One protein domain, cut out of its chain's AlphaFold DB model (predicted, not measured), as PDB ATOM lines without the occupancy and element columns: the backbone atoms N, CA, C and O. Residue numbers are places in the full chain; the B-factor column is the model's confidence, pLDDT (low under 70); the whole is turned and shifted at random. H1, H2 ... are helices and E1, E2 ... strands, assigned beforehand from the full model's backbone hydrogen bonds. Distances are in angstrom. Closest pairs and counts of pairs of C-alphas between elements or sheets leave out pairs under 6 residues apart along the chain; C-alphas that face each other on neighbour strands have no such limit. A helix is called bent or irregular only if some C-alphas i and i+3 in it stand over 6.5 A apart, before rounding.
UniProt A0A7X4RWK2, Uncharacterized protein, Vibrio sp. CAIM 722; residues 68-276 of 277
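AT A GLANCE: This is residues 68 to 276 of the 277 residues of an uncharacterized protein of Vibrio sp. CAIM 722 (UniProt A0A7X4RWK2). The chain is wound in stacked turns as a short solenoid: E1, E2, E4, E5, E6, E7 and E8 stand side by side as a parallel wall, and the short helices H2 to H6 make a loose row on the other side of the turns. H1 caps the end at E1, and short E3 pairs with the bent far part of E4. The 209 printed residues have six named helices and eight named strands, in the order H1 E1 H2 E2 E3 H3 E4 E5 H4 E6 H5 E7 H6 E8; the class is mixed, with 94 residues, under half, in named elements. The whole is compact, radius of gyration of the C-alphas 17.0 A, spanning 49 by 37 by 28 A.

HOW THE PARTS SIT: The branched, twisted sheet is parallel. E4, residues 158 to 166, has E2, residues 124 to 131, on one side (N 160 and O 125, 2.9 A), E5, residues 178 to 182, on the other side (N 161 and O 180, 2.9 A), and E3, residues 141 to 145, as third neighbour (N 164 and O 141, 3.0 A). E4 bends by 102 degrees at residue 163 and E2 by 92 degrees at residue 128. E1, residues 90 to 96, is an edge strand beside E2, with N 93 and O 126 at 2.9 A. Beyond E5 follow E6, residues 213 to 217, N 181 to O 215 2.8 A; E7, residues 243 to 248, N 216 to O 245 2.9 A; and E8, residues 270 to 275, N 272 to O 244 3.0 A. H1, residues 69 to 80, is on the sheet at a height of 8.1 A, only just over E1, with 3 C-alphas; it is irregular, C-alphas 71 and 74 being 7.2 A apart. H1 touches H2, residues 108 to 114, the same way at a shallow tilt of 13 degrees, closest C-alphas Leu 73 and Leu 110, 5.4 A. H2 only just touches H3, residues 147 to 150, with 3 pairs of C-alphas within 8 A, closest Leu 114 and Phe 149, 6.3 A. H4, residues 197 to 204, and H6, residues 254 to 260, only graze the sheet. H5, residues 230 to 234, is not on it, and is close but not clearly touching H4, closest C-alphas Leu 204 and Phe 232, 5.6 A. Strand-helix-strand units, parallel neighbours joined through a helix, are E1 H2 E2, E3 H3 E4, E5 H4 E6, E6 H5 E7 and E7 H6 E8, each crossover right-handed. Every O i to N i+4 pair is within hydrogen-bond range in H2, H4, H5 and H6, and 5 of 8 in H1; H3 is too short for one.

IN THESE COORDINATES: H1 begins at C-alpha 69 (-62.121, 68.989, -26.257) and is 16.3 A long. E4 is 18.7 A, E1 17.5 A and E7 17.0 A. E8, 16.1 A, ends at C-alpha 275 (-64.100, 37.879, -24.826).

THE WHOLE: The farthest C-alphas, Lys 83 and Gly 253, are 50.4 A apart. The printed part has no cut. The links E1 to H2, E4 to E5, E5 to H4 and E6 to H5 are long. Mean pLDDT of the printed part is 90.0; residues 97 to 104, 131 to 139 and 185 to 191 are under 70.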
ATOM      1  N   LEU A  68     -61.603  70.202 -30.206       85.25
ATOM      2  CA  LEU A  68     -61.012  71.144 -29.252       85.25
ATOM      3  C   LEU A  68     -61.161  70.667 -27.794       85.25
ATOM      4  O   LEU A  68     -60.836  71.427 -26.875       85.25
ATOM      5  N   GLY A  69     -61.718  69.470 -27.575       86.06
ATOM      6  CA  GLY A  69     -62.121  68.989 -26.257       86.06
ATOM      7  C   GLY A  69     -63.063  69.976 -25.561       86.06
ATOM      8  O   GLY A  69     -63.847  70.686 -26.198       86.06
ATOM      9  N   GLU A  70     -62.931  70.109 -24.241       84.50
ATOM     10  CA  GLU A  70     -63.733  71.042 -23.429       84.50
ATOM     11  C   GLU A  70     -63.638  72.512 -23.902       84.50
ATOM     12  O   GLU A  70     -64.612  73.268 -23.844       84.50
ATOM     13  N   LYS A  71     -62.487  72.934 -24.454       86.19
ATOM     14  CA  LYS A  71     -62.305  74.302 -24.986       86.19
ATOM     15  C   LYS A  71     -63.191  74.594 -26.196       86.19
ATOM     16  O   LYS A  71     -63.347  75.758 -26.565       86.19
ATOM     17  N   GLY A  72     -63.770  73.563 -26.809       89.25
ATOM     18  CA  GLY A  72     -64.742  73.684 -27.885       89.25
ATOM     19  C   GLY A  72     -66.075  74.288 -27.443       89.25
ATOM     20  O   GLY A  72     -66.803  74.789 -28.298       89.25
ATOM     21  N   LEU A  73     -66.392  74.312 -26.139       93.25
ATOM     22  CA  LEU A  73     -67.715  74.712 -25.643       93.25
ATOM     23  C   LEU A  73     -68.215  76.064 -26.192       93.25
ATOM     24  O   LEU A  73     -69.341  76.099 -26.692       93.25
ATOM     25  N   PRO A  74     -67.432  77.164 -26.195       93.88
ATOM     26  CA  PRO A  74     -67.905  78.430 -26.752       93.88
ATOM     27  C   PRO A  74     -68.244  78.336 -28.248       93.88
ATOM     28  O   PRO A  74     -69.186  78.978 -28.712       93.88
ATOM     29  N   PHE A  75     -67.499  77.530 -29.010       93.62
ATOM     30  CA  PHE A  75     -67.749  77.311 -30.437       93.62
ATOM     31  C   PHE A  75     -69.001  76.471 -30.661       93.62
ATOM     32  O   PHE A  75     -69.810  76.829 -31.510       93.62
ATOM     33  N   VAL A  76     -69.189  75.416 -29.866       95.62
ATOM     34  CA  VAL A  76     -70.383  74.563 -29.904       95.62
ATOM     35  C   VAL A  76     -71.636  75.360 -29.535       95.62
ATOM     36  O   VAL A  76     -72.643  75.267 -30.227       95.62
ATOM     37  N   GLN A  77     -71.576  76.222 -28.517       96.38
ATOM     38  CA  GLN A  77     -72.694  77.102 -28.155       96.38
ATOM     39  C   GLN A  77     -73.023  78.111 -29.262       96.38
ATOM     40  O   GLN A  77     -74.191  78.338 -29.582       96.38
ATOM     41  N   ALA A  78     -72.004  78.710 -29.883       95.88
ATOM     42  CA  ALA A  78     -72.217  79.623 -30.999       95.88
ATOM     43  C   ALA A  78     -72.755  78.899 -32.246       95.88
ATOM     44  O   ALA A  78     -73.595  79.453 -32.955       95.88
ATOM     45  N   PHE A  79     -72.312  77.664 -32.489       96.44
ATOM     46  CA  PHE A  79     -72.832  76.781 -33.528       96.44
ATOM     47  C   PHE A  79     -74.306  76.431 -33.283       96.44
ATOM     48  O   PHE A  79     -75.126  76.620 -34.182       96.44
ATOM     49  N   ALA A  80     -74.656  76.016 -32.065       96.88
ATOM     50  CA  ALA A  80     -76.021  75.711 -31.635       96.88
ATOM     51  C   ALA A  80     -76.985  76.889 -31.851       96.88
ATOM     52  O   ALA A  80     -78.130  76.697 -32.248       96.88
ATOM     53  N   ALA A  81     -76.508  78.118 -31.635       96.25
ATOM     54  CA  ALA A  81     -77.271  79.349 -31.848       96.25
ATOM     55  C   ALA A  81     -77.276  79.851 -33.310       96.25
ATOM     56  O   ALA A  81     -77.829  80.915 -33.600       96.25
ATOM     57  N   SER A  82     -76.618  79.146 -34.232       95.31
ATOM     58  CA  SER A  82     -76.503  79.539 -35.639       95.31
ATOM     59  C   SER A  82     -77.567  78.873 -36.523       95.31
ATOM     60  O   SER A  82     -78.419  78.127 -36.055       95.31
ATOM     61  N   LYS A  83     -77.506  79.121 -37.839       94.38
ATOM     62  CA  LYS A  83     -78.350  78.431 -38.830       94.38
ATOM     63  C   LYS A  83     -77.883  77.006 -39.158       94.38
ATOM     64  O   LYS A  83     -78.638  76.249 -39.754       94.38
ATOM     65  N   PHE A  84     -76.637  76.662 -38.831       96.00
ATOM     66  CA  PHE A  84     -76.003  75.441 -39.326       96.00
ATOM     67  C   PHE A  84     -76.629  74.129 -38.820       96.00
ATOM     68  O   PHE A  84     -76.732  73.217 -39.638       96.00
ATOM     69  N   PRO A  85     -77.116  74.004 -37.566       97.31
ATOM     70  CA  PRO A  85     -77.758  72.770 -37.100       97.31
ATOM     71  C   PRO A  85     -78.880  72.247 -38.010       97.31
ATOM     72  O   PRO A  85     -79.029  71.041 -38.180       97.31
ATOM     73  N   ALA A  86     -79.611  73.149 -38.676       96.69
ATOM     74  CA  ALA A  86     -80.709  72.792 -39.570       96.69
ATOM     75  C   ALA A  86     -80.274  72.225 -40.940       96.69
ATOM     76  O   ALA A  86     -81.116  71.677 -41.645       96.69
ATOM     77  N   GLN A  87     -79.005  72.380 -41.342       95.75
ATOM     78  CA  GLN A  87     -78.521  72.013 -42.687       95.75
ATOM     79  C   GLN A  87     -77.350  71.025 -42.696       95.75
ATOM     80  O   GLN A  87     -76.986  70.534 -43.762       95.75
ATOM     81  N   ILE A  88     -76.703  70.790 -41.555       96.38
ATOM     82  CA  ILE A  88     -75.512  69.944 -41.520       96.38
ATOM     83  C   ILE A  88     -75.883  68.465 -41.592       96.38
ATOM     84  O   ILE A  88     -76.803  67.997 -40.931       96.38
ATOM     85  N   GLU A  89     -75.113  67.731 -42.377       97.31
ATOM     86  CA  GLU A  89     -75.238  66.292 -42.569       97.31
ATOM     87  C   GLU A  89     -74.191  65.507 -41.767       97.31
ATOM     88  O   GLU A  89     -74.363  64.306 -41.565       97.31
ATOM     89  N   ARG A  90     -73.133  66.173 -41.279       96.00
ATOM     90  CA  ARG A  90     -72.066  65.574 -40.464       96.00
ATOM     91  C   ARG A  90     -71.730  66.436 -39.251       96.00
ATOM     92  O   ARG A  90     -71.537  67.648 -39.373       96.00
ATOM     93  N   LEU A  91     -71.595  65.801 -38.094       96.25
ATOM     94  CA  LEU A  91     -71.118  66.431 -36.871       96.25
ATOM     95  C   LEU A  91     -70.174  65.486 -36.134       96.25
ATOM     96  O   LEU A  91     -70.535  64.348 -35.852       96.25
ATOM     97  N   ALA A  92     -68.992  65.983 -35.786       93.88
ATOM     98  CA  ALA A  92     -68.084  65.305 -34.875       93.88
ATOM     99  C   ALA A  92     -67.758  66.199 -33.675       93.88
ATOM    100  O   ALA A  92     -67.428  67.376 -33.851       93.88
ATOM    101  N   LEU A  93     -67.834  65.646 -32.466       92.31
ATOM    102  CA  LEU A  93     -67.365  66.269 -31.229       92.31
ATOM    103  C   LEU A  93     -66.304  65.371 -30.616       92.31
ATOM    104  O   LEU A  93     -66.568  64.199 -30.367       92.31
ATOM    105  N   GLY A  94     -65.140  65.925 -30.323       89.06
ATOM    106  CA  GLY A  94     -64.049  65.126 -29.804       89.06
ATOM    107  C   GLY A  94     -62.878  65.959 -29.329       89.06
ATOM    108  O   GLY A  94     -62.981  67.164 -29.070       89.06
ATOM    109  N   ASP A  95     -61.737  65.298 -29.254       84.56
ATOM    110  CA  ASP A  95     -60.450  65.939 -29.046       84.56
ATOM    111  C   ASP A  95     -59.460  65.427 -30.094       84.56
ATOM    112  O   ASP A  95     -59.731  64.484 -30.840       84.56
ATOM    113  N   CYS A  96     -58.315  66.084 -30.199       77.44
ATOM    114  CA  CYS A  96     -57.255  65.634 -31.082       77.44
ATOM    115  C   CYS A  96     -55.901  65.729 -30.402       77.44
ATOM    116  O   CYS A  96     -55.674  66.490 -29.455       77.44
ATOM    117  N   SER A  97     -54.949  64.990 -30.954       66.38
ATOM    118  CA  SER A  97     -53.604  64.912 -30.404       66.38
ATOM    119  C   SER A  97     -52.808  66.222 -30.427       66.38
ATOM    120  O   SER A  97     -51.814  66.337 -29.711       66.38
ATOM    121  N   TYR A  98     -53.249  67.242 -31.168       68.19
ATOM    122  CA  TYR A  98     -52.649  68.583 -31.139       68.19
ATOM    123  C   TYR A  98     -53.047  69.409 -29.912       68.19
ATOM    124  O   TYR A  98     -52.367  70.380 -29.580       68.19
ATOM    125  N   ASN A  99     -54.118  69.023 -29.216       63.53
ATOM    126  CA  ASN A  99     -54.625  69.709 -28.030       63.53
ATOM    127  C   ASN A  99     -54.302  68.968 -26.724       63.53
ATOM    128  O   ASN A  99     -54.844  69.354 -25.686       63.53
ATOM    129  N   CYS A 100     -53.396  67.975 -26.785       53.00
ATOM    130  CA  CYS A 100     -53.029  66.982 -25.766       53.00
ATOM    131  C   CYS A 100     -52.683  67.555 -24.377       53.00
ATOM    132  O   CYS A 100     -51.556  67.528 -23.885       53.00
ATOM    133  N   HIS A 101     -53.713  68.024 -23.690       58.72
ATOM    134  CA  HIS A 101     -53.751  68.183 -22.255       58.72
ATOM    135  C   HIS A 101     -54.696  67.100 -21.744       58.72
ATOM    136  O   HIS A 101     -55.913  67.236 -21.859       58.72
ATOM    137  N   TYR A 102     -54.114  66.024 -21.215       55.12
ATOM    138  CA  TYR A 102     -54.788  64.799 -20.767       55.12
ATOM    139  C   TYR A 102     -55.962  65.031 -19.793       55.12
ATOM    140  O   TYR A 102     -56.833  64.179 -19.662       55.12
ATOM    141  N   ASP A 103     -56.042  66.214 -19.186       54.94
ATOM    142  CA  ASP A 103     -57.016  66.577 -18.156       54.94
ATOM    143  C   ASP A 103     -58.379  67.058 -18.713       54.94
ATOM    144  O   ASP A 103     -59.241  67.466 -17.936       54.94
ATOM    145  N   ARG A 104     -58.588  67.080 -20.043       61.16
ATOM    146  CA  ARG A 104     -59.684  67.837 -20.704       61.16
ATOM    147  C   ARG A 104     -60.676  67.009 -21.527       61.16
ATOM    148  O   ARG A 104     -61.107  67.428 -22.599       61.16
ATOM    149  N   ARG A 105     -61.064  65.848 -21.003       75.94
ATOM    150  CA  ARG A 105     -61.925  64.876 -21.704       75.94
ATOM    151  C   ARG A 105     -63.396  64.898 -21.278       75.94
ATOM    152  O   ARG A 105     -64.160  64.026 -21.675       75.94
ATOM    153  N   ASP A 106     -63.806  65.878 -20.473       86.69
ATOM    154  CA  ASP A 106     -65.215  66.074 -20.114       86.69
ATOM    155  C   ASP A 106     -65.957  66.790 -21.252       86.69
ATOM    156  O   ASP A 106     -65.890  68.011 -21.402       86.69
ATOM    157  N   LEU A 107     -66.646  66.008 -22.082       91.00
ATOM    158  CA  LEU A 107     -67.424  66.486 -23.224       91.00
ATOM    159  C   LEU A 107     -68.903  66.694 -22.880       91.00
ATOM    160  O   LEU A 107     -69.659  67.192 -23.718       91.00
ATOM    161  N   ARG A 108     -69.322  66.406 -21.641       93.38
ATOM    162  CA  ARG A 108     -70.703  66.620 -21.182       93.38
ATOM    163  C   ARG A 108     -71.203  68.039 -21.426       93.38
ATOM    164  O   ARG A 108     -72.346  68.173 -21.863       93.38
ATOM    165  N   PRO A 109     -70.414  69.115 -21.203       94.50
ATOM    166  CA  PRO A 109     -70.890  70.465 -21.493       94.50
ATOM    167  C   PRO A 109     -71.185  70.680 -22.982       94.50
ATOM    168  O   PRO A 109     -72.123  71.402 -23.316       94.50
ATOM    169  N   LEU A 110     -70.410  70.052 -23.875       94.94
ATOM    170  CA  LEU A 110     -70.600  70.155 -25.323       94.94
ATOM    171  C   LEU A 110     -71.867  69.405 -25.744       94.94
ATOM    172  O   LEU A 110     -72.710  69.986 -26.422       94.94
ATOM    173  N   VAL A 111     -72.033  68.159 -25.287       96.12
ATOM    174  CA  VAL A 111     -73.245  67.352 -25.524       96.12
ATOM    175  C   VAL A 111     -74.479  68.085 -24.994       96.12
ATOM    176  O   VAL A 111     -75.433  68.310 -25.734       96.12
ATOM    177  N   SER A 112     -74.425  68.570 -23.749       96.69
ATOM    178  CA  SER A 112     -75.519  69.307 -23.105       96.69
ATOM    179  C   SER A 112     -75.917  70.577 -23.864       96.69
ATOM    180  O   SER A 112     -77.107  70.885 -23.961       96.69
ATOM    181  N   ALA A 113     -74.952  71.296 -24.450       97.06
ATOM    182  CA  ALA A 113     -75.226  72.479 -25.264       97.06
ATOM    183  C   ALA A 113     -76.010  72.159 -26.551       97.06
ATOM    184  O   ALA A 113     -76.678  73.043 -27.089       97.06
ATOM    185  N   LEU A 114     -75.950  70.914 -27.033       97.12
ATOM    186  CA  LEU A 114     -76.642  70.453 -28.238       97.12
ATOM    187  C   LEU A 114     -77.938  69.688 -27.956       97.12
ATOM    188  O   LEU A 114     -78.772  69.582 -28.852       97.12
ATOM    189  N   SER A 115     -78.164  69.217 -26.728       96.56
ATOM    190  CA  SER A 115     -79.301  68.355 -26.364       96.56
ATOM    191  C   SER A 115     -80.697  68.928 -26.648       96.56
ATOM    192  O   SER A 115     -81.664  68.171 -26.672       96.56
ATOM    193  N   ASN A 116     -80.815  70.245 -26.850       95.75
ATOM    194  CA  ASN A 116     -82.075  70.935 -27.158       95.75
ATOM    195  C   ASN A 116     -82.162  71.444 -28.607       95.75
ATOM    196  O   ASN A 116     -83.105  72.160 -28.949       95.75
ATOM    197  N   ILE A 117     -81.182  71.120 -29.447       97.94
ATOM    198  CA  ILE A 117     -81.075  71.604 -30.824       97.94
ATOM    199  C   ILE A 117     -81.538  70.512 -31.782       97.94
ATOM    200  O   ILE A 117     -81.188  69.351 -31.609       97.94
ATOM    201  N   GLU A 118     -82.318  70.883 -32.796       98.00
ATOM    202  CA  GLU A 118     -82.786  69.950 -33.824       98.00
ATOM    203  C   GLU A 118     -81.783  69.818 -34.969       98.00
ATOM    204  O   GLU A 118     -81.293  70.814 -35.504       98.00
ATOM    205  N   PHE A 119     -81.542  68.569 -35.365       98.19
ATOM    206  CA  PHE A 119     -80.640  68.176 -36.440       98.19
ATOM    207  C   PHE A 119     -81.402  67.345 -37.485       98.19
ATOM    208  O   PHE A 119     -81.232  66.127 -37.573       98.19
ATOM    209  N   PRO A 120     -82.288  67.978 -38.274       97.81
ATOM    210  CA  PRO A 120     -83.256  67.271 -39.114       97.81
ATOM    211  C   PRO A 120     -82.625  66.493 -40.276       97.81
ATOM    212  O   PRO A 120     -83.264  65.596 -40.818       97.81
ATOM    213  N   VAL A 121     -81.402  66.846 -40.680       97.94
ATOM    214  CA  VAL A 121     -80.705  66.256 -41.837       97.94
ATOM    215  C   VAL A 121     -79.339  65.666 -41.481       97.94
ATOM    216  O   VAL A 121     -78.586  65.297 -42.380       97.94
ATOM    217  N   LEU A 122     -79.018  65.560 -40.188       98.25
ATOM    218  CA  LEU A 122     -77.755  64.996 -39.714       98.25
ATOM    219  C   LEU A 122     -77.729  63.490 -39.969       98.25
ATOM    220  O   LEU A 122     -78.546  62.765 -39.413       98.25
ATOM    221  N   LYS A 123     -76.787  63.041 -40.801       98.25
ATOM    222  CA  LYS A 123     -76.620  61.640 -41.212       98.25
ATOM    223  C   LYS A 123     -75.474  60.960 -40.476       98.25
ATOM    224  O   LYS A 123     -75.567  59.772 -40.200       98.25
ATOM    225  N   GLN A 124     -74.408  61.698 -40.180       97.81
ATOM    226  CA  GLN A 124     -73.209  61.161 -39.546       97.81
ATOM    227  C   GLN A 124     -72.926  61.894 -38.241       97.81
ATOM    228  O   GLN A 124     -72.746  63.118 -38.244       97.81
ATOM    229  N   LEU A 125     -72.878  61.152 -37.141       97.50
ATOM    230  CA  LEU A 125     -72.655  61.691 -35.808       97.50
ATOM    231  C   LEU A 125     -71.555  60.906 -35.095       97.50
ATOM    232  O   LEU A 125     -71.723  59.727 -34.805       97.50
ATOM    233  N   TYR A 126     -70.463  61.589 -34.760       95.12
ATOM    234  CA  TYR A 126     -69.343  61.021 -34.007       95.12
ATOM    235  C   TYR A 126     -69.183  61.797 -32.703       95.12
ATOM    236  O   TYR A 126     -68.962  63.012 -32.718       95.12
ATOM    237  N   LEU A 127     -69.327  61.123 -31.568       94.06
ATOM    238  CA  LEU A 127     -69.213  61.726 -30.245       94.06
ATOM    239  C   LEU A 127     -68.094  61.058 -29.464       94.06
ATOM    240  O   LEU A 127     -68.095  59.847 -29.299       94.06
ATOM    241  N   GLY A 128     -67.179  61.868 -28.939       88.12
ATOM    242  CA  GLY A 128     -66.086  61.406 -28.085       88.12
ATOM    243  C   GLY A 128     -64.901  60.830 -28.841       88.12
ATOM    244  O   GLY A 128     -63.956  60.367 -28.209       88.12
ATOM    245  N   ASP A 129     -64.943  60.909 -30.169       77.44
ATOM    246  CA  ASP A 129     -63.887  60.440 -31.048       77.44
ATOM    247  C   ASP A 129     -62.578  61.196 -30.765       77.44
ATOM    248  O   ASP A 129     -62.555  62.427 -30.607       77.44
ATOM    249  N   TYR A 130     -61.485  60.445 -30.678       74.50
ATOM    250  CA  TYR A 130     -60.149  60.991 -30.526       74.50
ATOM    251  C   TYR A 130     -59.406  60.854 -31.836       74.50
ATOM    252  O   TYR A 130     -58.833  59.816 -32.170       74.50
ATOM    253  N   PHE A 131     -59.371  61.961 -32.564       68.69
ATOM    254  CA  PHE A 131     -58.751  61.996 -33.870       68.69
ATOM    255  C   PHE A 131     -57.227  61.959 -33.706       68.69
ATOM    256  O   PHE A 131     -56.571  62.962 -33.382       68.69
ATOM    257  N   GLN A 132     -56.663  60.768 -33.905       59.78
ATOM    258  CA  GLN A 132     -55.228  60.524 -33.844       59.78
ATOM    259  C   GLN A 132     -54.541  61.083 -35.095       59.78
ATOM    260  O   GLN A 132     -54.382  60.404 -36.104       59.78
ATOM    261  N   PHE A 133     -54.081  62.332 -35.020       63.44
ATOM    262  CA  PHE A 133     -53.183  62.909 -36.035       63.44
ATOM    263  C   PHE A 133     -51.701  62.681 -35.718       63.44
ATOM    264  O   PHE A 133     -50.825  63.005 -36.516       63.44
ATOM    265  N   VAL A 134     -51.407  62.130 -34.538       54.72
ATOM    266  CA  VAL A 134     -50.070  61.678 -34.140       54.72
ATOM    267  C   VAL A 134     -50.216  60.320 -33.453       54.72
ATOM    268  O   VAL A 134     -51.268  60.056 -32.872       54.72
ATOM    269  N   ASN A 135     -49.170  59.490 -33.490       55.12
ATOM    270  CA  ASN A 135     -49.132  58.178 -32.831       55.12
ATOM    271  C   ASN A 135     -49.137  58.335 -31.298       55.12
ATOM    272  O   ASN A 135     -48.092  58.248 -30.652       55.12
ATOM    273  N   GLY A 136     -50.297  58.636 -30.727       57.72
ATOM    274  CA  GLY A 136     -50.547  58.669 -29.291       57.72
ATOM    275  C   GLY A 136     -51.536  57.573 -28.898       57.72
ATOM    276  O   GLY A 136     -52.273  57.099 -29.761       57.72
ATOM    277  N   PRO A 137     -51.564  57.164 -27.618       56.88
ATOM    278  CA  PRO A 137     -52.573  56.224 -27.147       56.88
ATOM    279  C   PRO A 137     -53.977  56.786 -27.407       56.88
ATOM    280  O   PRO A 137     -54.207  57.991 -27.238       56.88
ATOM    281  N   GLY A 138     -54.886  55.904 -27.833       59.41
ATOM    282  CA  GLY A 138     -56.312  56.200 -27.953       59.41
ATOM    283  C   GLY A 138     -56.856  56.711 -26.625       59.41
ATOM    284  O   GLY A 138     -56.389  56.334 -25.550       59.41
ATOM    285  N   ALA A 139     -57.762  57.673 -26.702       62.34
ATOM    286  CA  ALA A 139     -58.170  58.465 -25.560       62.34
ATOM    287  C   ALA A 139     -59.662  58.749 -25.651       62.34
ATOM    288  O   ALA A 139     -60.068  59.696 -26.309       62.34
ATOM    289  N   THR A 140     -60.478  57.963 -24.966       73.50
ATOM    290  CA  THR A 140     -61.932  58.092 -25.055       73.50
ATOM    291  C   THR A 140     -62.468  59.190 -24.117       73.50
ATOM    292  O   THR A 140     -61.864  59.510 -23.082       73.50
ATOM    293  N   GLY A 141     -63.544  59.872 -24.533       79.38
ATOM    294  CA  GLY A 141     -64.119  61.035 -23.841       79.38
ATOM    295  C   GLY A 141     -65.255  60.695 -22.866       79.38
ATOM    296  O   GLY A 141     -65.809  59.607 -22.897       79.38
ATOM    297  N   TRP A 142     -65.655  61.641 -22.009       88.88
ATOM    298  CA  TRP A 142     -66.851  61.514 -21.162       88.88
ATOM    299  C   TRP A 142     -68.005  62.344 -21.729       88.88
ATOM    300  O   TRP A 142     -68.014  63.571 -21.620       88.88
ATOM    301  N   LEU A 143     -68.983  61.673 -22.336       92.56
ATOM    302  CA  LEU A 143     -70.117  62.277 -23.044       92.56
ATOM    303  C   LEU A 143     -71.288  62.629 -22.121       92.56
ATOM    304  O   LEU A 143     -71.987  63.616 -22.354       92.56
ATOM    305  N   GLY A 144     -71.495  61.847 -21.056       94.00
ATOM    306  CA  GLY A 144     -72.662  61.964 -20.173       94.00
ATOM    307  C   GLY A 144     -73.952  61.469 -20.830       94.00
ATOM    308  O   GLY A 144     -73.920  60.529 -21.617       94.00
ATOM    309  N   ASP A 145     -75.092  62.080 -20.492       97.69
ATOM    310  CA  ASP A 145     -76.387  61.692 -21.065       97.69
ATOM    311  C   ASP A 145     -76.553  62.219 -22.496       97.69
ATOM    312  O   ASP A 145     -76.687  63.425 -22.724       97.69
ATOM    313  N   VAL A 146     -76.589  61.291 -23.452       98.25
ATOM    314  CA  VAL A 146     -76.741  61.578 -24.886       98.25
ATOM    315  C   VAL A 146     -78.184  61.425 -25.382       98.25
ATOM    316  O   VAL A 146     -78.483  61.767 -26.525       98.25
ATOM    317  N   THR A 147     -79.113  60.971 -24.535       98.44
ATOM    318  CA  THR A 147     -80.479  60.569 -24.926       98.44
ATOM    319  C   THR A 147     -81.245  61.685 -25.639       98.44
ATOM    320  O   THR A 147     -81.792  61.489 -26.724       98.44
ATOM    321  N   SER A 148     -81.278  62.882 -25.041       97.75
ATOM    322  CA  SER A 148     -82.018  64.024 -25.601       97.75
ATOM    323  C   SER A 148     -81.436  64.485 -26.934       97.75
ATOM    324  O   SER A 148     -82.185  64.841 -27.839       97.75
ATOM    325  N   PHE A 149     -80.109  64.448 -27.072       97.62
ATOM    326  CA  PHE A 149     -79.445  64.812 -28.317       97.62
ATOM    327  C   PHE A 149     -79.787  63.800 -29.420       97.62
ATOM    328  O   PHE A 149     -80.272  64.194 -30.479       97.62
ATOM    329  N   LEU A 150     -79.646  62.498 -29.167       98.31
ATOM    330  CA  LEU A 150     -79.944  61.478 -30.179       98.31
ATOM    331  C   LEU A 150     -81.411  61.521 -30.638       98.31
ATOM    332  O   LEU A 150     -81.686  61.441 -31.833       98.31
ATOM    333  N   ASN A 151     -82.355  61.791 -29.730       97.75
ATOM    334  CA  ASN A 151     -83.770  61.987 -30.079       97.75
ATOM    335  C   ASN A 151     -84.039  63.219 -30.969       97.75
ATOM    336  O   ASN A 151     -85.110  63.334 -31.565       97.75
ATOM    337  N   LYS A 152     -83.088  64.152 -31.061       97.94
ATOM    338  CA  LYS A 152     -83.161  65.353 -31.902       97.94
ATOM    339  C   LYS A 152     -82.435  65.210 -33.242       97.94
ATOM    340  O   LYS A 152     -82.466  66.148 -34.042       97.94
ATOM    341  N   ALA A 153     -81.850  64.043 -33.510       98.19
ATOM    342  CA  ALA A 153     -81.142  63.716 -34.742       98.19
ATOM    343  C   ALA A 153     -81.745  62.460 -35.419       98.19
ATOM    344  O   ALA A 153     -81.079  61.436 -35.553       98.19
ATOM    345  N   PRO A 154     -83.017  62.506 -35.861       97.38
ATOM    346  CA  PRO A 154     -83.731  61.315 -36.339       97.38
ATOM    347  C   PRO A 154     -83.208  60.754 -37.673       97.38
ATOM    348  O   PRO A 154     -83.533  59.624 -38.027       97.38
ATOM    349  N   ALA A 155     -82.437  61.543 -38.427       98.38
ATOM    350  CA  ALA A 155     -81.913  61.176 -39.742       98.38
ATOM    351  C   ALA A 155     -80.535  60.490 -39.692       98.38
ATOM    352  O   ALA A 155     -79.962  60.229 -40.751       98.38
ATOM    353  N   VAL A 156     -80.000  60.222 -38.493       98.69
ATOM    354  CA  VAL A 156     -78.670  59.625 -38.320       98.69
ATOM    355  C   VAL A 156     -78.647  58.215 -38.908       98.69
ATOM    356  O   VAL A 156     -79.521  57.399 -38.626       98.69
ATOM    357  N   GLN A 157     -77.631  57.966 -39.731       98.69
ATOM    358  CA  GLN A 157     -77.348  56.717 -40.442       98.69
ATOM    359  C   GLN A 157     -76.081  56.048 -39.902       98.69
ATOM    360  O   GLN A 157     -76.031  54.826 -39.805       98.69
ATOM    361  N   ASP A 158     -75.094  56.854 -39.518       98.50
ATOM    362  CA  ASP A 158     -73.816  56.429 -38.952       98.50
ATOM    363  C   ASP A 158     -73.634  57.130 -37.601       98.50
ATOM    364  O   ASP A 158     -73.587  58.369 -37.535       98.50
ATOM    365  N   LEU A 159     -73.619  56.335 -36.529       98.44
ATOM    366  CA  LEU A 159     -73.447  56.796 -35.158       98.44
ATOM    367  C   LEU A 159     -72.228  56.131 -34.528       98.44
ATOM    368  O   LEU A 159     -72.201  54.913 -34.364       98.44
ATOM    369  N   SER A 160     -71.291  56.954 -34.065       96.94
ATOM    370  CA  SER A 160     -70.179  56.522 -33.227       96.94
ATOM    371  C   SER A 160     -70.228  57.200 -31.859       96.94
ATOM    372  O   SER A 160     -70.277  58.433 -31.776       96.94
ATOM    373  N   LEU A 161     -70.233  56.402 -30.789       95.50
ATOM    374  CA  LEU A 161     -70.124  56.854 -29.401       95.50
ATOM    375  C   LEU A 161     -68.851  56.271 -28.783       95.50
ATOM    376  O   LEU A 161     -68.764  55.071 -28.529       95.50
ATOM    377  N   VAL A 162     -67.884  57.142 -28.527       91.94
ATOM    378  CA  VAL A 162     -66.553  56.780 -28.046       91.94
ATOM    379  C   VAL A 162     -66.356  57.329 -26.628       91.94
ATOM    380  O   VAL A 162     -66.386  58.539 -26.392       91.94
ATOM    381  N   GLY A 163     -66.154  56.428 -25.672       89.94
ATOM    382  CA  GLY A 163     -66.006  56.690 -24.240       89.94
ATOM    383  C   GLY A 163     -67.312  56.695 -23.448       89.94
ATOM    384  O   GLY A 163     -68.372  56.327 -23.948       89.94
ATOM    385  N   ASN A 164     -67.247  57.065 -22.168       91.88
ATOM    386  CA  ASN A 164     -68.360  56.914 -21.237       91.88
ATOM    387  C   ASN A 164     -69.563  57.785 -21.611       91.88
ATOM    388  O   ASN A 164     -69.472  59.014 -21.705       91.88
ATOM    389  N   PHE A 165     -70.730  57.156 -21.704       95.75
ATOM    390  CA  PHE A 165     -72.018  57.819 -21.855       95.75
ATOM    391  C   PHE A 165     -73.086  57.124 -21.011       95.75
ATOM    392  O   PHE A 165     -72.883  56.035 -20.474       95.75
ATOM    393  N   SER A 166     -74.245  57.764 -20.909       97.62
ATOM    394  CA  SER A 166     -75.441  57.172 -20.327       97.62
ATOM    395  C   SER A 166     -76.640  57.364 -21.241       97.62
ATOM    396  O   SER A 166     -76.735  58.363 -21.960       97.62
ATOM    397  N   LEU A 167     -77.590  56.441 -21.142       98.62
ATOM    398  CA  LEU A 167     -78.925  56.582 -21.708       98.62
ATOM    399  C   LEU A 167     -79.953  56.577 -20.579       98.62
ATOM    400  O   LEU A 167     -79.818  55.830 -19.615       98.62
ATOM    401  N   THR A 168     -80.980  57.411 -20.704       98.38
ATOM    402  CA  THR A 168     -82.111  57.478 -19.761       98.38
ATOM    403  C   THR A 168     -83.376  56.825 -20.315       98.38
ATOM    404  O   THR A 168     -84.373  56.692 -19.608       98.38
ATOM    405  N   SER A 169     -83.349  56.417 -21.586       98.44
ATOM    406  CA  SER A 169     -84.404  55.646 -22.244       98.44
ATOM    407  C   SER A 169     -83.869  54.987 -23.515       98.44
ATOM    408  O   SER A 169     -82.853  55.420 -24.061       98.44
ATOM    409  N   SER A 170     -84.578  53.973 -24.009       98.19
ATOM    410  CA  SER A 170     -84.318  53.397 -25.328       98.19
ATOM    411  C   SER A 170     -84.556  54.411 -26.449       98.19
ATOM    412  O   SER A 170     -85.442  55.263 -26.377       98.19
ATOM    413  N   LEU A 171     -83.771  54.279 -27.510       98.19
ATOM    414  CA  LEU A 171     -83.760  55.154 -28.671       98.19
ATOM    415  C   LEU A 171     -84.621  54.590 -29.805       98.19
ATOM    416  O   LEU A 171     -84.846  53.382 -29.917       98.19
ATOM    417  N   ILE A 172     -85.064  55.484 -30.687       98.00
ATOM    418  CA  ILE A 172     -85.713  55.132 -31.952       98.00
ATOM    419  C   ILE A 172     -84.975  55.881 -33.060       98.00
ATOM    420  O   ILE A 172     -85.227  57.062 -33.290       98.00
ATOM    421  N   LEU A 173     -84.059  55.191 -33.738       98.31
ATOM    422  CA  LEU A 173     -83.275  55.745 -34.845       98.31
ATOM    423  C   LEU A 173     -83.576  54.923 -36.098       98.31
ATOM    424  O   LEU A 173     -82.924  53.923 -36.394       98.31
ATOM    425  N   THR A 174     -84.634  55.309 -36.816       98.12
ATOM    426  CA  THR A 174     -85.174  54.510 -37.930       98.12
ATOM    427  C   THR A 174     -84.281  54.490 -39.160       98.12
ATOM    428  O   THR A 174     -84.435  53.606 -40.000       98.12
ATOM    429  N   GLU A 175     -83.380  55.464 -39.274       98.69
ATOM    430  CA  GLU A 175     -82.448  55.601 -40.391       98.69
ATOM    431  C   GLU A 175     -81.065  55.011 -40.100       98.69
ATOM    432  O   GLU A 175     -80.266  54.911 -41.025       98.69
ATOM    433  N   LEU A 176     -80.803  54.574 -38.862       98.81
ATOM    434  CA  LEU A 176     -79.489  54.093 -38.447       98.81
ATOM    435  C   LEU A 176     -79.127  52.803 -39.184       98.81
ATOM    436  O   LEU A 176     -79.857  51.817 -39.083       98.81
ATOM    437  N   THR A 177     -78.004  52.815 -39.898       98.75
ATOM    438  CA  THR A 177     -77.443  51.672 -40.634       98.75
ATOM    439  C   THR A 177     -76.165  51.139 -39.996       98.75
ATOM    440  O   THR A 177     -75.884  49.947 -40.110       98.75
ATOM    441  N   GLU A 178     -75.429  51.992 -39.285       98.69
ATOM    442  CA  GLU A 178     -74.163  51.667 -38.635       98.69
ATOM    443  C   GLU A 178     -74.111  52.261 -37.224       98.69
ATOM    444  O   GLU A 178     -74.415  53.439 -37.023       98.69
ATOM    445  N   LEU A 179     -73.755  51.420 -36.251       98.62
ATOM    446  CA  LEU A 179     -73.579  51.796 -34.854       98.62
ATOM    447  C   LEU A 179     -72.235  51.282 -34.347       98.62
ATOM    448  O   LEU A 179     -72.005  50.073 -34.325       98.62
ATOM    449  N   THR A 180     -71.411  52.208 -33.875       97.69
ATOM    450  CA  THR A 180     -70.108  51.947 -33.269       97.69
ATOM    451  C   THR A 180     -70.116  52.469 -31.842       97.69
ATOM    452  O   THR A 180     -70.390  53.644 -31.597       97.69
ATOM    453  N   ILE A 181     -69.823  51.591 -30.893       95.88
ATOM    454  CA  ILE A 181     -69.611  51.923 -29.490       95.88
ATOM    455  C   ILE A 181     -68.208  51.465 -29.118       95.88
ATOM    456  O   ILE A 181     -67.890  50.296 -29.311       95.88
ATOM    457  N   GLU A 182     -67.399  52.366 -28.571       92.31
ATOM    458  CA  GLU A 182     -66.035  52.062 -28.139       92.31
ATOM    459  C   GLU A 182     -65.797  52.643 -26.749       92.31
ATOM    460  O   GLU A 182     -65.788  53.859 -26.568       92.31
ATOM    461  N   ILE A 183     -65.634  51.780 -25.750       88.56
ATOM    462  CA  ILE A 183     -65.370  52.153 -24.353       88.56
ATOM    463  C   ILE A 183     -63.920  51.804 -23.966       88.56
ATOM    464  O   ILE A 183     -63.558  51.987 -22.807       88.56
ATOM    465  N   ASP A 184     -63.067  51.359 -24.898       74.81
ATOM    466  CA  ASP A 184     -61.685  50.999 -24.562       74.81
ATOM    467  C   ASP A 184     -60.951  52.183 -23.897       74.81
ATOM    468  O   ASP A 184     -60.992  53.344 -24.318       74.81
ATOM    469  N   ASP A 185     -60.320  51.879 -22.768       69.00
ATOM    470  CA  ASP A 185     -59.412  52.756 -22.040       69.00
ATOM    471  C   ASP A 185     -58.295  51.932 -21.392       69.00
ATOM    472  O   ASP A 185     -57.946  52.120 -20.224       69.00
ATOM    473  N   SER A 186     -57.721  51.018 -22.172       59.78
ATOM    474  CA  SER A 186     -56.636  50.105 -21.798       59.78
ATOM    475  C   SER A 186     -55.372  50.787 -21.259       59.78
ATOM    476  O   SER A 186     -54.444  50.116 -20.804       59.78
ATOM    477  N   GLN A 187     -55.269  52.124 -21.311       57.94
ATOM    478  CA  GLN A 187     -54.046  52.831 -20.916       57.94
ATOM    479  C   GLN A 187     -54.226  54.045 -20.009       57.94
ATOM    480  O   GLN A 187     -53.238  54.449 -19.388       57.94
ATOM    481  N   SER A 188     -55.407  54.673 -19.923       59.97
ATOM    482  CA  SER A 188     -55.481  56.018 -19.339       59.97
ATOM    483  C   SER A 188     -56.344  56.165 -18.083       59.97
ATOM    484  O   SER A 188     -56.063  57.068 -17.295       59.97
ATOM    485  N   ASN A 189     -57.302  55.275 -17.797       63.09
ATOM    486  CA  ASN A 189     -58.307  55.466 -16.726       63.09
ATOM    487  C   ASN A 189     -59.053  56.827 -16.813       63.09
ATOM    488  O   ASN A 189     -59.623  57.311 -15.828       63.09
ATOM    489  N   LEU A 190     -59.027  57.488 -17.972       63.22
ATOM    490  CA  LEU A 190     -59.587  58.820 -18.205       63.22
ATOM    491  C   LEU A 190     -61.012  58.784 -18.769       63.22
ATOM    492  O   LEU A 190     -61.709  59.793 -18.665       63.22
ATOM    493  N   ASN A 191     -61.470  57.639 -19.278       67.50
ATOM    494  CA  ASN A 191     -62.828  57.397 -19.773       67.50
ATOM    495  C   ASN A 191     -63.897  57.585 -18.674       67.50
ATOM    496  O   ASN A 191     -65.040  57.907 -18.961       67.50
ATOM    497  N   ARG A 192     -63.512  57.520 -17.388       78.69
ATOM    498  CA  ARG A 192     -64.409  57.454 -16.208       78.69
ATOM    499  C   ARG A 192     -65.063  56.089 -15.991       78.69
ATOM    500  O   ARG A 192     -65.892  55.966 -15.092       78.69
ATOM    501  N   GLY A 193     -64.597  55.066 -16.700       85.50
ATOM    502  CA  GLY A 193     -64.978  53.680 -16.463       85.50
ATOM    503  C   GLY A 193     -66.074  53.181 -17.410       85.50
ATOM    504  O   GLY A 193     -66.417  53.860 -18.380       85.50
ATOM    505  N   PRO A 194     -66.627  51.990 -17.128       89.88
ATOM    506  CA  PRO A 194     -67.590  51.346 -18.010       89.88
ATOM    507  C   PRO A 194     -68.913  52.110 -18.089       89.88
ATOM    508  O   PRO A 194     -69.265  52.883 -17.190       89.88
ATOM    509  N   ILE A 195     -69.696  51.823 -19.128       94.12
ATOM    510  CA  ILE A 195     -71.125  52.148 -19.125       94.12
ATOM    511  C   ILE A 195     -71.870  51.209 -18.165       94.12
ATOM    512  O   ILE A 195     -71.427  50.100 -17.872       94.12
ATOM    513  N   SER A 196     -73.016  51.641 -17.639       95.44
ATOM    514  CA  SER A 196     -73.830  50.781 -16.773       95.44
ATOM    515  C   SER A 196     -74.561  49.696 -17.574       95.44
ATOM    516  O   SER A 196     -74.909  49.911 -18.735       95.44
ATOM    517  N   ASN A 197     -74.897  48.569 -16.928       96.44
ATOM    518  CA  ASN A 197     -75.823  47.580 -17.506       96.44
ATOM    519  C   ASN A 197     -77.170  48.222 -17.886       96.44
ATOM    520  O   ASN A 197     -77.726  47.886 -18.915       96.44
ATOM    521  N   GLU A 198     -77.651  49.213 -17.128       97.88
ATOM    522  CA  GLU A 198     -78.862  49.970 -17.483       97.88
ATOM    523  C   GLU A 198     -78.706  50.745 -18.806       97.88
ATOM    524  O   GLU A 198     -79.603  50.738 -19.645       97.88
ATOM    525  N   THR A 199     -77.550  51.381 -19.031       98.12
ATOM    526  CA  THR A 199     -77.261  52.067 -20.302       98.12
ATOM    527  C   THR A 199     -77.188  51.069 -21.453       98.12
ATOM    528  O   THR A 199     -77.751  51.324 -22.519       98.12
ATOM    529  N   LEU A 200     -76.533  49.926 -21.231       97.88
ATOM    530  CA  LEU A 200     -76.457  48.849 -22.213       97.88
ATOM    531  C   LEU A 200     -77.846  48.272 -22.524       97.88
ATOM    532  O   LEU A 200     -78.185  48.105 -23.691       97.88
ATOM    533  N   ASP A 201     -78.680  48.047 -21.510       98.38
ATOM    534  CA  ASP A 201     -80.050  47.558 -21.660       98.38
ATOM    535  C   ASP A 201     -80.888  48.517 -22.508       98.38
ATOM    536  O   ASP A 201     -81.579  48.081 -23.435       98.38
ATOM    537  N   PHE A 202     -80.803  49.828 -22.247       98.69
ATOM    538  CA  PHE A 202     -81.482  50.829 -23.070       98.69
ATOM    539  C   PHE A 202     -80.987  50.812 -24.512       98.69
ATOM    540  O   PHE A 202     -81.819  50.830 -25.426       98.69
ATOM    541  N   LEU A 203     -79.669  50.746 -24.722       98.44
ATOM    542  CA  LEU A 203     -79.055  50.694 -26.047       98.44
ATOM    543  C   LEU A 203     -79.518  49.454 -26.824       98.44
ATOM    544  O   LEU A 203     -80.067  49.582 -27.914       98.44
ATOM    545  N   LEU A 204     -79.363  48.265 -26.246       98.00
ATOM    546  CA  LEU A 204     -79.663  46.991 -26.902       98.00
ATOM    547  C   LEU A 204     -81.171  46.723 -27.042       98.00
ATOM    548  O   LEU A 204     -81.583  45.947 -27.905       98.00
ATOM    549  N   SER A 205     -82.008  47.406 -26.256       97.75
ATOM    550  CA  SER A 205     -83.473  47.393 -26.400       97.75
ATOM    551  C   SER A 205     -84.014  48.490 -27.331       97.75
ATOM    552  O   SER A 205     -85.221  48.559 -27.563       97.75
ATOM    553  N   SER A 206     -83.152  49.356 -27.874       98.50
ATOM    554  CA  SER A 206     -83.539  50.432 -28.799       98.50
ATOM    555  C   SER A 206     -83.999  49.903 -30.159       98.50
ATOM    556  O   SER A 206     -83.637  48.803 -30.562       98.50
ATOM    557  N   SER A 207     -84.805  50.677 -30.889       98.12
ATOM    558  CA  SER A 207     -85.324  50.280 -32.204       98.12
ATOM    559  C   SER A 207     -84.481  50.849 -33.342       98.12
ATOM    560  O   SER A 207     -84.527  52.054 -33.607       98.12
ATOM    561  N   PHE A 208     -83.763  49.963 -34.043       98.38
ATOM    562  CA  PHE A 208     -82.910  50.294 -35.189       98.38
ATOM    563  C   PHE A 208     -83.268  49.410 -36.401       98.38
ATOM    564  O   PHE A 208     -82.529  48.494 -36.770       98.38
ATOM    565  N   PRO A 209     -84.427  49.642 -37.047       98.19
ATOM    566  CA  PRO A 209     -84.950  48.765 -38.096       98.19
ATOM    567  C   PRO A 209     -84.034  48.612 -39.318       98.19
ATOM    568  O   PRO A 209     -84.122  47.598 -40.012       98.19
ATOM    569  N   LYS A 210     -83.169  49.594 -39.593       98.62
ATOM    570  CA  LYS A 210     -82.240  49.594 -40.731       98.62
ATOM    571  C   LYS A 210     -80.796  49.255 -40.353       98.62
ATOM    572  O   LYS A 210     -79.958  49.257 -41.246       98.62
ATOM    573  N   LEU A 211     -80.508  48.947 -39.085       98.62
ATOM    574  CA  LEU A 211     -79.136  48.699 -38.646       98.62
ATOM    575  C   LEU A 211     -78.594  47.461 -39.349       98.62
ATOM    576  O   LEU A 211     -79.187  46.394 -39.225       98.62
ATOM    577  N   GLU A 212     -77.492  47.605 -40.078       98.38
ATOM    578  CA  GLU A 212     -76.835  46.517 -40.808       98.38
ATOM    579  C   GLU A 212     -75.562  46.053 -40.094       98.38
ATOM    580  O   GLU A 212     -75.256  44.853 -40.108       98.38
ATOM    581  N   TYR A 213     -74.864  46.989 -39.440       98.50
ATOM    582  CA  TYR A 213     -73.614  46.762 -38.723       98.50
ATOM    583  C   TYR A 213     -73.655  47.318 -37.296       98.50
ATOM    584  O   TYR A 213     -74.014  48.476 -37.082       98.50
ATOM    585  N   LEU A 214     -73.265  46.476 -36.337       98.25
ATOM    586  CA  LEU A 214     -73.070  46.831 -34.934       98.25
ATOM    587  C   LEU A 214     -71.646  46.464 -34.508       98.25
ATOM    588  O   LEU A 214     -71.275  45.292 -34.562       98.25
ATOM    589  N   TYR A 215     -70.890  47.452 -34.049       97.75
ATOM    590  CA  TYR A 215     -69.626  47.271 -33.346       97.75
ATOM    591  C   TYR A 215     -69.790  47.733 -31.900       97.75
ATOM    592  O   TYR A 215     -70.196  48.871 -31.650       97.75
ATOM    593  N   LEU A 216     -69.520  46.841 -30.954       95.88
ATOM    594  CA  LEU A 216     -69.676  47.082 -29.528       95.88
ATOM    595  C   LEU A 216     -68.408  46.643 -28.804       95.88
ATOM    596  O   LEU A 216     -68.280  45.482 -28.423       95.88
ATOM    597  N   ASP A 217     -67.493  47.579 -28.599       93.62
ATOM    598  CA  ASP A 217     -66.313  47.370 -27.776       93.62
ATOM    599  C   ASP A 217     -66.544  47.919 -26.367       93.62
ATOM    600  O   ASP A 217     -66.605  49.130 -26.133       93.62
ATOM    601  N   LEU A 218     -66.729  46.991 -25.429       91.88
ATOM    602  CA  LEU A 218     -66.895  47.244 -24.003       91.88
ATOM    603  C   LEU A 218     -65.703  46.726 -23.189       91.88
ATOM    604  O   LEU A 218     -65.844  46.549 -21.972       91.88
ATOM    605  N   SER A 219     -64.565  46.454 -23.840       86.38
ATOM    606  CA  SER A 219     -63.331  46.073 -23.160       86.38
ATOM    607  C   SER A 219     -62.878  47.211 -22.250       86.38
ATOM    608  O   SER A 219     -62.786  48.377 -22.635       86.38
ATOM    609  N   ILE A 220     -62.691  46.901 -20.973       81.25
ATOM    610  CA  ILE A 220     -62.153  47.848 -20.004       81.25
ATOM    611  C   ILE A 220     -61.489  47.078 -18.869       81.25
ATOM    612  O   ILE A 220     -61.984  46.033 -18.441       81.25
ATOM    613  N   ASP A 221     -60.411  47.637 -18.320       74.62
ATOM    614  CA  ASP A 221     -59.627  47.073 -17.211       74.62
ATOM    615  C   ASP A 221     -60.366  47.114 -15.849       74.62
ATOM    616  O   ASP A 221     -59.793  47.406 -14.796       74.62
ATOM    617  N   VAL A 222     -61.675  46.847 -15.837       73.38
ATOM    618  CA  VAL A 222     -62.529  46.823 -14.646       73.38
ATOM    619  C   VAL A 222     -63.369  45.547 -14.642       73.38
ATOM    620  O   VAL A 222     -63.841  45.079 -15.675       73.38
ATOM    621  N   ALA A 223     -63.592  44.981 -13.455       77.25
ATOM    622  CA  ALA A 223     -64.425  43.797 -13.240       77.25
ATOM    623  C   ALA A 223     -65.933  44.110 -13.347       77.25
ATOM    624  O   ALA A 223     -66.679  43.941 -12.382       77.25
ATOM    625  N   ILE A 224     -66.379  44.623 -14.495       86.38
ATOM    626  CA  ILE A 224     -67.798  44.661 -14.850       86.38
ATOM    627  C   ILE A 224     -68.123  43.460 -15.734       86.38
ATOM    628  O   ILE A 224     -67.345  43.092 -16.607       86.38
ATOM    629  N   GLU A 225     -69.276  42.854 -15.485       93.56
ATOM    630  CA  GLU A 225     -69.844  41.812 -16.332       93.56
ATOM    631  C   GLU A 225     -71.148  42.340 -16.924       93.56
ATOM    632  O   GLU A 225     -72.060  42.755 -16.190       93.56
ATOM    633  N   TYR A 226     -71.233  42.333 -18.248       95.62
ATOM    634  CA  TYR A 226     -72.429  42.753 -18.964       95.62
ATOM    635  C   TYR A 226     -73.436  41.613 -19.120       95.62
ATOM    636  O   TYR A 226     -73.069  40.437 -19.220       95.62
ATOM    637  N   VAL A 227     -74.716  41.980 -19.128       96.69
ATOM    638  CA  VAL A 227     -75.856  41.094 -19.384       96.69
ATOM    639  C   VAL A 227     -76.545  41.558 -20.660       96.69
ATOM    640  O   VAL A 227     -76.717  42.755 -20.875       96.69
ATOM    641  N   LEU A 228     -76.932  40.614 -21.511       97.38
ATOM    642  CA  LEU A 228     -77.630  40.888 -22.755       97.38
ATOM    643  C   LEU A 228     -79.145  40.784 -22.521       97.38
ATOM    644  O   LEU A 228     -79.628  39.745 -22.062       97.38
ATOM    645  N   PRO A 229     -79.932  41.824 -22.838       97.06
ATOM    646  CA  PRO A 229     -81.368  41.787 -22.607       97.06
ATOM    647  C   PRO A 229     -82.063  40.830 -23.584       97.06
ATOM    648  O   PRO A 229     -81.737  40.783 -24.771       97.06
ATOM    649  N   ASP A 230     -83.107  40.135 -23.124       96.56
ATOM    650  CA  ASP A 230     -83.872  39.192 -23.955       96.56
ATOM    651  C   ASP A 230     -84.379  39.830 -25.257       96.56
ATOM    652  O   ASP A 230     -84.359  39.197 -26.312       96.56
ATOM    653  N   THR A 231     -84.792  41.101 -25.211       95.88
ATOM    654  CA  THR A 231     -85.236  41.867 -26.388       95.88
ATOM    655  C   THR A 231     -84.194  41.851 -27.505       95.88
ATOM    656  O   THR A 231     -84.539  41.638 -28.669       95.88
ATOM    657  N   PHE A 232     -82.923  42.031 -27.145       97.25
ATOM    658  CA  PHE A 232     -81.802  42.003 -28.072       97.25
ATOM    659  C   PHE A 232     -81.571  40.601 -28.630       97.25
ATOM    660  O   PHE A 232     -81.454  40.440 -29.842       97.25
ATOM    661  N   LEU A 233     -81.624  39.575 -27.776       97.50
ATOM    662  CA  LEU A 233     -81.482  38.171 -28.180       97.50
ATOM    663  C   LEU A 233     -82.575  37.737 -29.175       97.50
ATOM    664  O   LEU A 233     -82.317  36.972 -30.105       97.50
ATOM    665  N   GLN A 234     -83.802  38.251 -29.041       97.44
ATOM    666  CA  GLN A 234     -84.858  38.028 -30.040       97.44
ATOM    667  C   GLN A 234     -84.577  38.766 -31.364       97.44
ATOM    668  O   GLN A 234     -85.034  38.355 -32.436       97.44
ATOM    669  N   GLY A 235     -83.859  39.890 -31.296       95.75
ATOM    670  CA  GLY A 235     -83.468  40.726 -32.427       95.75
ATOM    671  C   GLY A 235     -84.631  41.410 -33.153       95.75
ATOM    672  O   GLY A 235     -84.458  41.881 -34.279       95.75
ATOM    673  N   ILE A 236     -85.836  41.430 -32.576       95.69
ATOM    674  CA  ILE A 236     -87.055  41.973 -33.212       95.69
ATOM    675  C   ILE A 236     -86.876  43.457 -33.566       95.69
ATOM    676  O   ILE A 236     -87.395  43.936 -34.572       95.69
ATOM    677  N   ASN A 237     -86.109  44.170 -32.749       95.88
ATOM    678  CA  ASN A 237     -85.754  45.574 -32.902       95.88
ATOM    679  C   ASN A 237     -84.625  45.836 -33.918       95.88
ATOM    680  O   ASN A 237     -84.410  46.994 -34.274       95.88
ATOM    681  N   LEU A 238     -83.955  44.783 -34.403       97.06
ATOM    682  CA  LEU A 238     -82.790  44.824 -35.296       97.06
ATOM    683  C   LEU A 238     -82.980  43.907 -36.525       97.06
ATOM    684  O   LEU A 238     -82.136  43.051 -36.793       97.06
ATOM    685  N   PRO A 239     -84.099  43.991 -37.271       97.00
ATOM    686  CA  PRO A 239     -84.432  43.039 -38.336       97.00
ATOM    687  C   PRO A 239     -83.433  43.025 -39.503       97.00
ATOM    688  O   PRO A 239     -83.343  42.012 -40.195       97.00
ATOM    689  N   SER A 240     -82.690  44.114 -39.719       97.69
ATOM    690  CA  SER A 240     -81.729  44.246 -40.823       97.69
ATOM    691  C   SER A 240     -80.287  43.914 -40.434       97.69
ATOM    692  O   SER A 240     -79.420  43.965 -41.305       97.69
ATOM    693  N   LEU A 241     -80.018  43.567 -39.167       97.94
ATOM    694  CA  LEU A 241     -78.650  43.376 -38.686       97.94
ATOM    695  C   LEU A 241     -78.017  42.154 -39.349       97.94
ATOM    696  O   LEU A 241     -78.557  41.049 -39.275       97.94
ATOM    697  N   ARG A 242     -76.866  42.362 -39.996       96.94
ATOM    698  CA  ARG A 242     -76.132  41.330 -40.748       96.94
ATOM    699  C   ARG A 242     -74.772  41.027 -40.154       96.94
ATOM    700  O   ARG A 242     -74.264  39.922 -40.326       96.94
ATOM    701  N   LYS A 243     -74.154  42.007 -39.506       97.50
ATOM    702  CA  LYS A 243     -72.824  41.859 -38.936       97.50
ATOM    703  C   LYS A 243     -72.792  42.483 -37.554       97.50
ATOM    704  O   LYS A 243     -73.248  43.610 -37.368       97.50
ATOM    705  N   MET A 244     -72.234  41.732 -36.620       97.56
ATOM    706  CA  MET A 244     -72.040  42.160 -35.256       97.56
ATOM    707  C   MET A 244     -70.653  41.766 -34.774       97.56
ATOM    708  O   MET A 244     -70.221  40.625 -34.947       97.56
ATOM    709  N   GLU A 245     -69.980  42.722 -34.161       96.88
ATOM    710  CA  GLU A 245     -68.723  42.524 -33.458       96.88
ATOM    711  C   GLU A 245     -68.943  42.981 -32.026       96.88
ATOM    712  O   GLU A 245     -69.380  44.112 -31.804       96.88
ATOM    713  N   ILE A 246     -68.705  42.087 -31.073       94.88
ATOM    714  CA  ILE A 246     -68.779  42.432 -29.659       94.88
ATOM    715  C   ILE A 246     -67.469  42.063 -28.973       94.88
ATOM    716  O   ILE A 246     -66.937  40.967 -29.172       94.88
ATOM    717  N   VAL A 247     -66.979  42.996 -28.167       93.19
ATOM    718  CA  VAL A 247     -65.771  42.864 -27.363       93.19
ATOM    719  C   VAL A 247     -66.100  43.228 -25.918       93.19
ATOM    720  O   VAL A 247     -66.887  44.146 -25.672       93.19
ATOM    721  N   GLY A 248     -65.556  42.484 -24.959       92.12
ATOM    722  CA  GLY A 248     -65.638  42.804 -23.532       92.12
ATOM    723  C   GLY A 248     -65.967  41.610 -22.637       92.12
ATOM    724  O   GLY A 248     -66.053  40.463 -23.081       92.12
ATOM    725  N   ARG A 249     -66.180  41.893 -21.346       92.19
ATOM    726  CA  ARG A 249     -66.463  40.884 -20.314       92.19
ATOM    727  C   ARG A 249     -67.967  40.731 -20.057       92.19
ATOM    728  O   ARG A 249     -68.650  41.669 -19.641       92.19
ATOM    729  N   TYR A 250     -68.484  39.521 -20.244       93.94
ATOM    730  CA  TYR A 250     -69.902  39.187 -20.073       93.94
ATOM    731  C   TYR A 250     -70.096  38.196 -18.930       93.94
ATOM    732  O   TYR A 250     -69.205  37.406 -18.626       93.94
ATOM    733  N   ARG A 251     -71.277  38.219 -18.302       95.88
ATOM    734  CA  ARG A 251     -71.613  37.233 -17.267       95.88
ATOM    735  C   ARG A 251     -71.585  35.818 -17.854       95.88
ATOM    736  O   ARG A 251     -71.940  35.607 -19.015       95.88
ATOM    737  N   GLU A 252     -71.214  34.843 -17.027       95.19
ATOM    738  CA  GLU A 252     -71.217  33.424 -17.389       95.19
ATOM    739  C   GLU A 252     -72.525  33.010 -18.100       95.19
ATOM    740  O   GLU A 252     -73.633  33.260 -17.612       95.19
ATOM    741  N   GLY A 253     -72.378  32.389 -19.274       96.19
ATOM    742  CA  GLY A 253     -73.476  31.907 -20.116       96.19
ATOM    743  C   GLY A 253     -74.147  32.957 -21.013       96.19
ATOM    744  O   GLY A 253     -74.966  32.581 -21.845       96.19
ATOM    745  N   GLU A 254     -73.831  34.252 -20.905       96.38
ATOM    746  CA  GLU A 254     -74.440  35.284 -21.768       96.38
ATOM    747  C   GLU A 254     -74.014  35.152 -23.234       96.38
ATOM    748  O   GLU A 254     -74.839  35.298 -24.136       96.38
ATOM    749  N   ILE A 255     -72.749  34.806 -23.481       95.31
ATOM    750  CA  ILE A 255     -72.259  34.539 -24.838       95.31
ATOM    751  C   ILE A 255     -72.924  33.292 -25.424       95.31
ATOM    752  O   ILE A 255     -73.353  33.324 -26.577       95.31
ATOM    753  N   ASP A 256     -73.093  32.227 -24.636       95.75
ATOM    754  CA  ASP A 256     -73.798  31.021 -25.086       95.75
ATOM    755  C   ASP A 256     -75.251  31.345 -25.453       95.75
ATOM    756  O   ASP A 256     -75.703  31.020 -26.552       95.75
ATOM    757  N   LYS A 257     -75.960  32.096 -24.593       96.94
ATOM    758  CA  LYS A 257     -77.313  32.591 -24.893       96.94
ATOM    759  C   LYS A 257     -77.352  33.398 -26.184       96.94
ATOM    760  O   LYS A 257     -78.291  33.241 -26.959       96.94
ATOM    761  N   LEU A 258     -76.363  34.261 -26.420       96.56
ATOM    762  CA  LEU A 258     -76.280  35.049 -27.643       96.56
ATOM    763  C   LEU A 258     -76.097  34.167 -28.874       96.56
ATOM    764  O   LEU A 258     -76.820  34.343 -29.855       96.56
ATOM    765  N   VAL A 259     -75.163  33.221 -28.835       95.88
ATOM    766  CA  VAL A 259     -74.904  32.297 -29.946       95.88
ATOM    767  C   VAL A 259     -76.144  31.450 -30.253       95.88
ATOM    768  O   VAL A 259     -76.489  31.257 -31.420       95.88
ATOM    769  N   GLU A 260     -76.866  31.002 -29.228       96.81
ATOM    770  CA  GLU A 260     -78.099  30.212 -29.358       96.81
ATOM    771  C   GLU A 260     -79.344  31.053 -29.702       96.81
ATOM    772  O   GLU A 260     -80.403  30.507 -30.022       96.81
ATOM    773  N   SER A 261     -79.240  32.384 -29.658       97.69
ATOM    774  CA  SER A 261     -80.384  33.286 -29.781       97.69
ATOM    775  C   SER A 261     -80.975  33.367 -31.196       97.69
ATOM    776  O   SER A 261     -80.253  33.252 -32.192       97.69
ATOM    777  N   PRO A 262     -82.277  33.688 -31.332       97.31
ATOM    778  CA  PRO A 262     -82.893  33.967 -32.629       97.31
ATOM    779  C   PRO A 262     -82.190  35.049 -33.459       97.31
ATOM    780  O   PRO A 262     -82.291  35.018 -34.685       97.31
ATOM    781  N   LEU A 263     -81.501  36.005 -32.826       95.88
ATOM    782  CA  LEU A 263     -80.702  37.014 -33.520       95.88
ATOM    783  C   LEU A 263     -79.546  36.375 -34.307       95.88
ATOM    784  O   LEU A 263     -79.428  36.610 -35.510       95.88
ATOM    785  N   CYS A 264     -78.737  35.537 -33.654       94.69
ATOM    786  CA  CYS A 264     -77.551  34.921 -34.261       94.69
ATOM    787  C   CYS A 264     -77.879  33.750 -35.194       94.69
ATOM    788  O   CYS A 264     -77.092  33.430 -36.079       94.69
ATOM    789  N   GLN A 265     -79.053  33.135 -35.039       94.38
ATOM    790  CA  GLN A 265     -79.513  32.036 -35.896       94.38
ATOM    791  C   GLN A 265     -80.077  32.503 -37.255       94.38
ATOM    792  O   GLN A 265     -80.616  31.702 -38.022       94.38
ATOM    793  N   ARG A 266     -79.982  33.799 -37.581       92.69
ATOM    794  CA  ARG A 266     -80.418  34.341 -38.877       92.69
ATOM    795  C   ARG A 266     -79.448  33.962 -39.988       92.69
ATOM    796  O   ARG A 266     -78.232  33.981 -39.820       92.69
ATOM    797  N   ASN A 267     -79.999  33.687 -41.167       75.12
ATOM    798  CA  ASN A 267     -79.190  33.448 -42.359       75.12
ATOM    799  C   ASN A 267     -78.293  34.659 -42.650       75.12
ATOM    800  O   ASN A 267     -78.747  35.797 -42.563       75.12
ATOM    801  N   GLU A 268     -77.044  34.391 -43.039       81.44
ATOM    802  CA  GLU A 268     -76.041  35.400 -43.424       81.44
ATOM    803  C   GLU A 268     -75.543  36.311 -42.287       81.44
ATOM    804  O   GLU A 268     -74.745  37.216 -42.545       81.44
ATOM    805  N   PHE A 269     -75.941  36.048 -41.038       86.88
ATOM    806  CA  PHE A 269     -75.434  36.774 -39.879       86.88
ATOM    807  C   PHE A 269     -73.963  36.434 -39.607       86.88
ATOM    808  O   PHE A 269     -73.570  35.265 -39.585       86.88
ATOM    809  N   LYS A 270     -73.136  37.461 -39.393       89.44
ATOM    810  CA  LYS A 270     -71.722  37.325 -39.029       89.44
ATOM    811  C   LYS A 270     -71.498  37.847 -37.623       89.44
ATOM    812  O   LYS A 270     -71.695  39.035 -37.382       89.44
ATOM    813  N   LEU A 271     -71.034  36.964 -36.749       90.38
ATOM    814  CA  LEU A 271     -70.643  37.281 -35.384       90.38
ATOM    815  C   LEU A 271     -69.123  37.179 -35.245       90.38
ATOM    816  O   LEU A 271     -68.549  36.137 -35.573       90.38
ATOM    817  N   LEU A 272     -68.491  38.242 -34.757       91.00
ATOM    818  CA  LEU A 272     -67.114  38.223 -34.269       91.00
ATOM    819  C   LEU A 272     -67.135  38.479 -32.763       91.00
ATOM    820  O   LEU A 272     -67.799  39.408 -32.304       91.00
ATOM    821  N   LEU A 273     -66.453  37.610 -32.020       87.31
ATOM    822  CA  LEU A 273     -66.390  37.635 -30.564       87.31
ATOM    823  C   LEU A 273     -64.936  37.741 -30.132       87.31
ATOM    824  O   LEU A 273     -64.120  36.902 -30.519       87.31
ATOM    825  N   GLU A 274     -64.660  38.714 -29.280       85.56
ATOM    826  CA  GLU A 274     -63.442  38.782 -28.485       85.56
ATOM    827  C   GLU A 274     -63.874  38.952 -27.026       85.56
ATOM    828  O   GLU A 274     -64.544  39.916 -26.666       85.56
ATOM    829  N   VAL A 275     -63.621  37.930 -26.211       77.19
ATOM    830  CA  VAL A 275     -64.100  37.879 -24.826       77.19
ATOM    831  C   VAL A 275     -62.896  37.987 -23.912       77.19
ATOM    832  O   VAL A 275     -61.963  37.192 -24.033       77.19
ATOM    833  N   ASP A 276     -62.949  38.959 -23.008       76.25
ATOM    834  CA  ASP A 276     -61.928  39.143 -21.985       76.25
ATOM    835  C   ASP A 276     -62.166  38.156 -20.835       76.25
ATOM    836  O   ASP A 276     -63.258  38.126 -20.255       76.25
TER     837      ASP A 276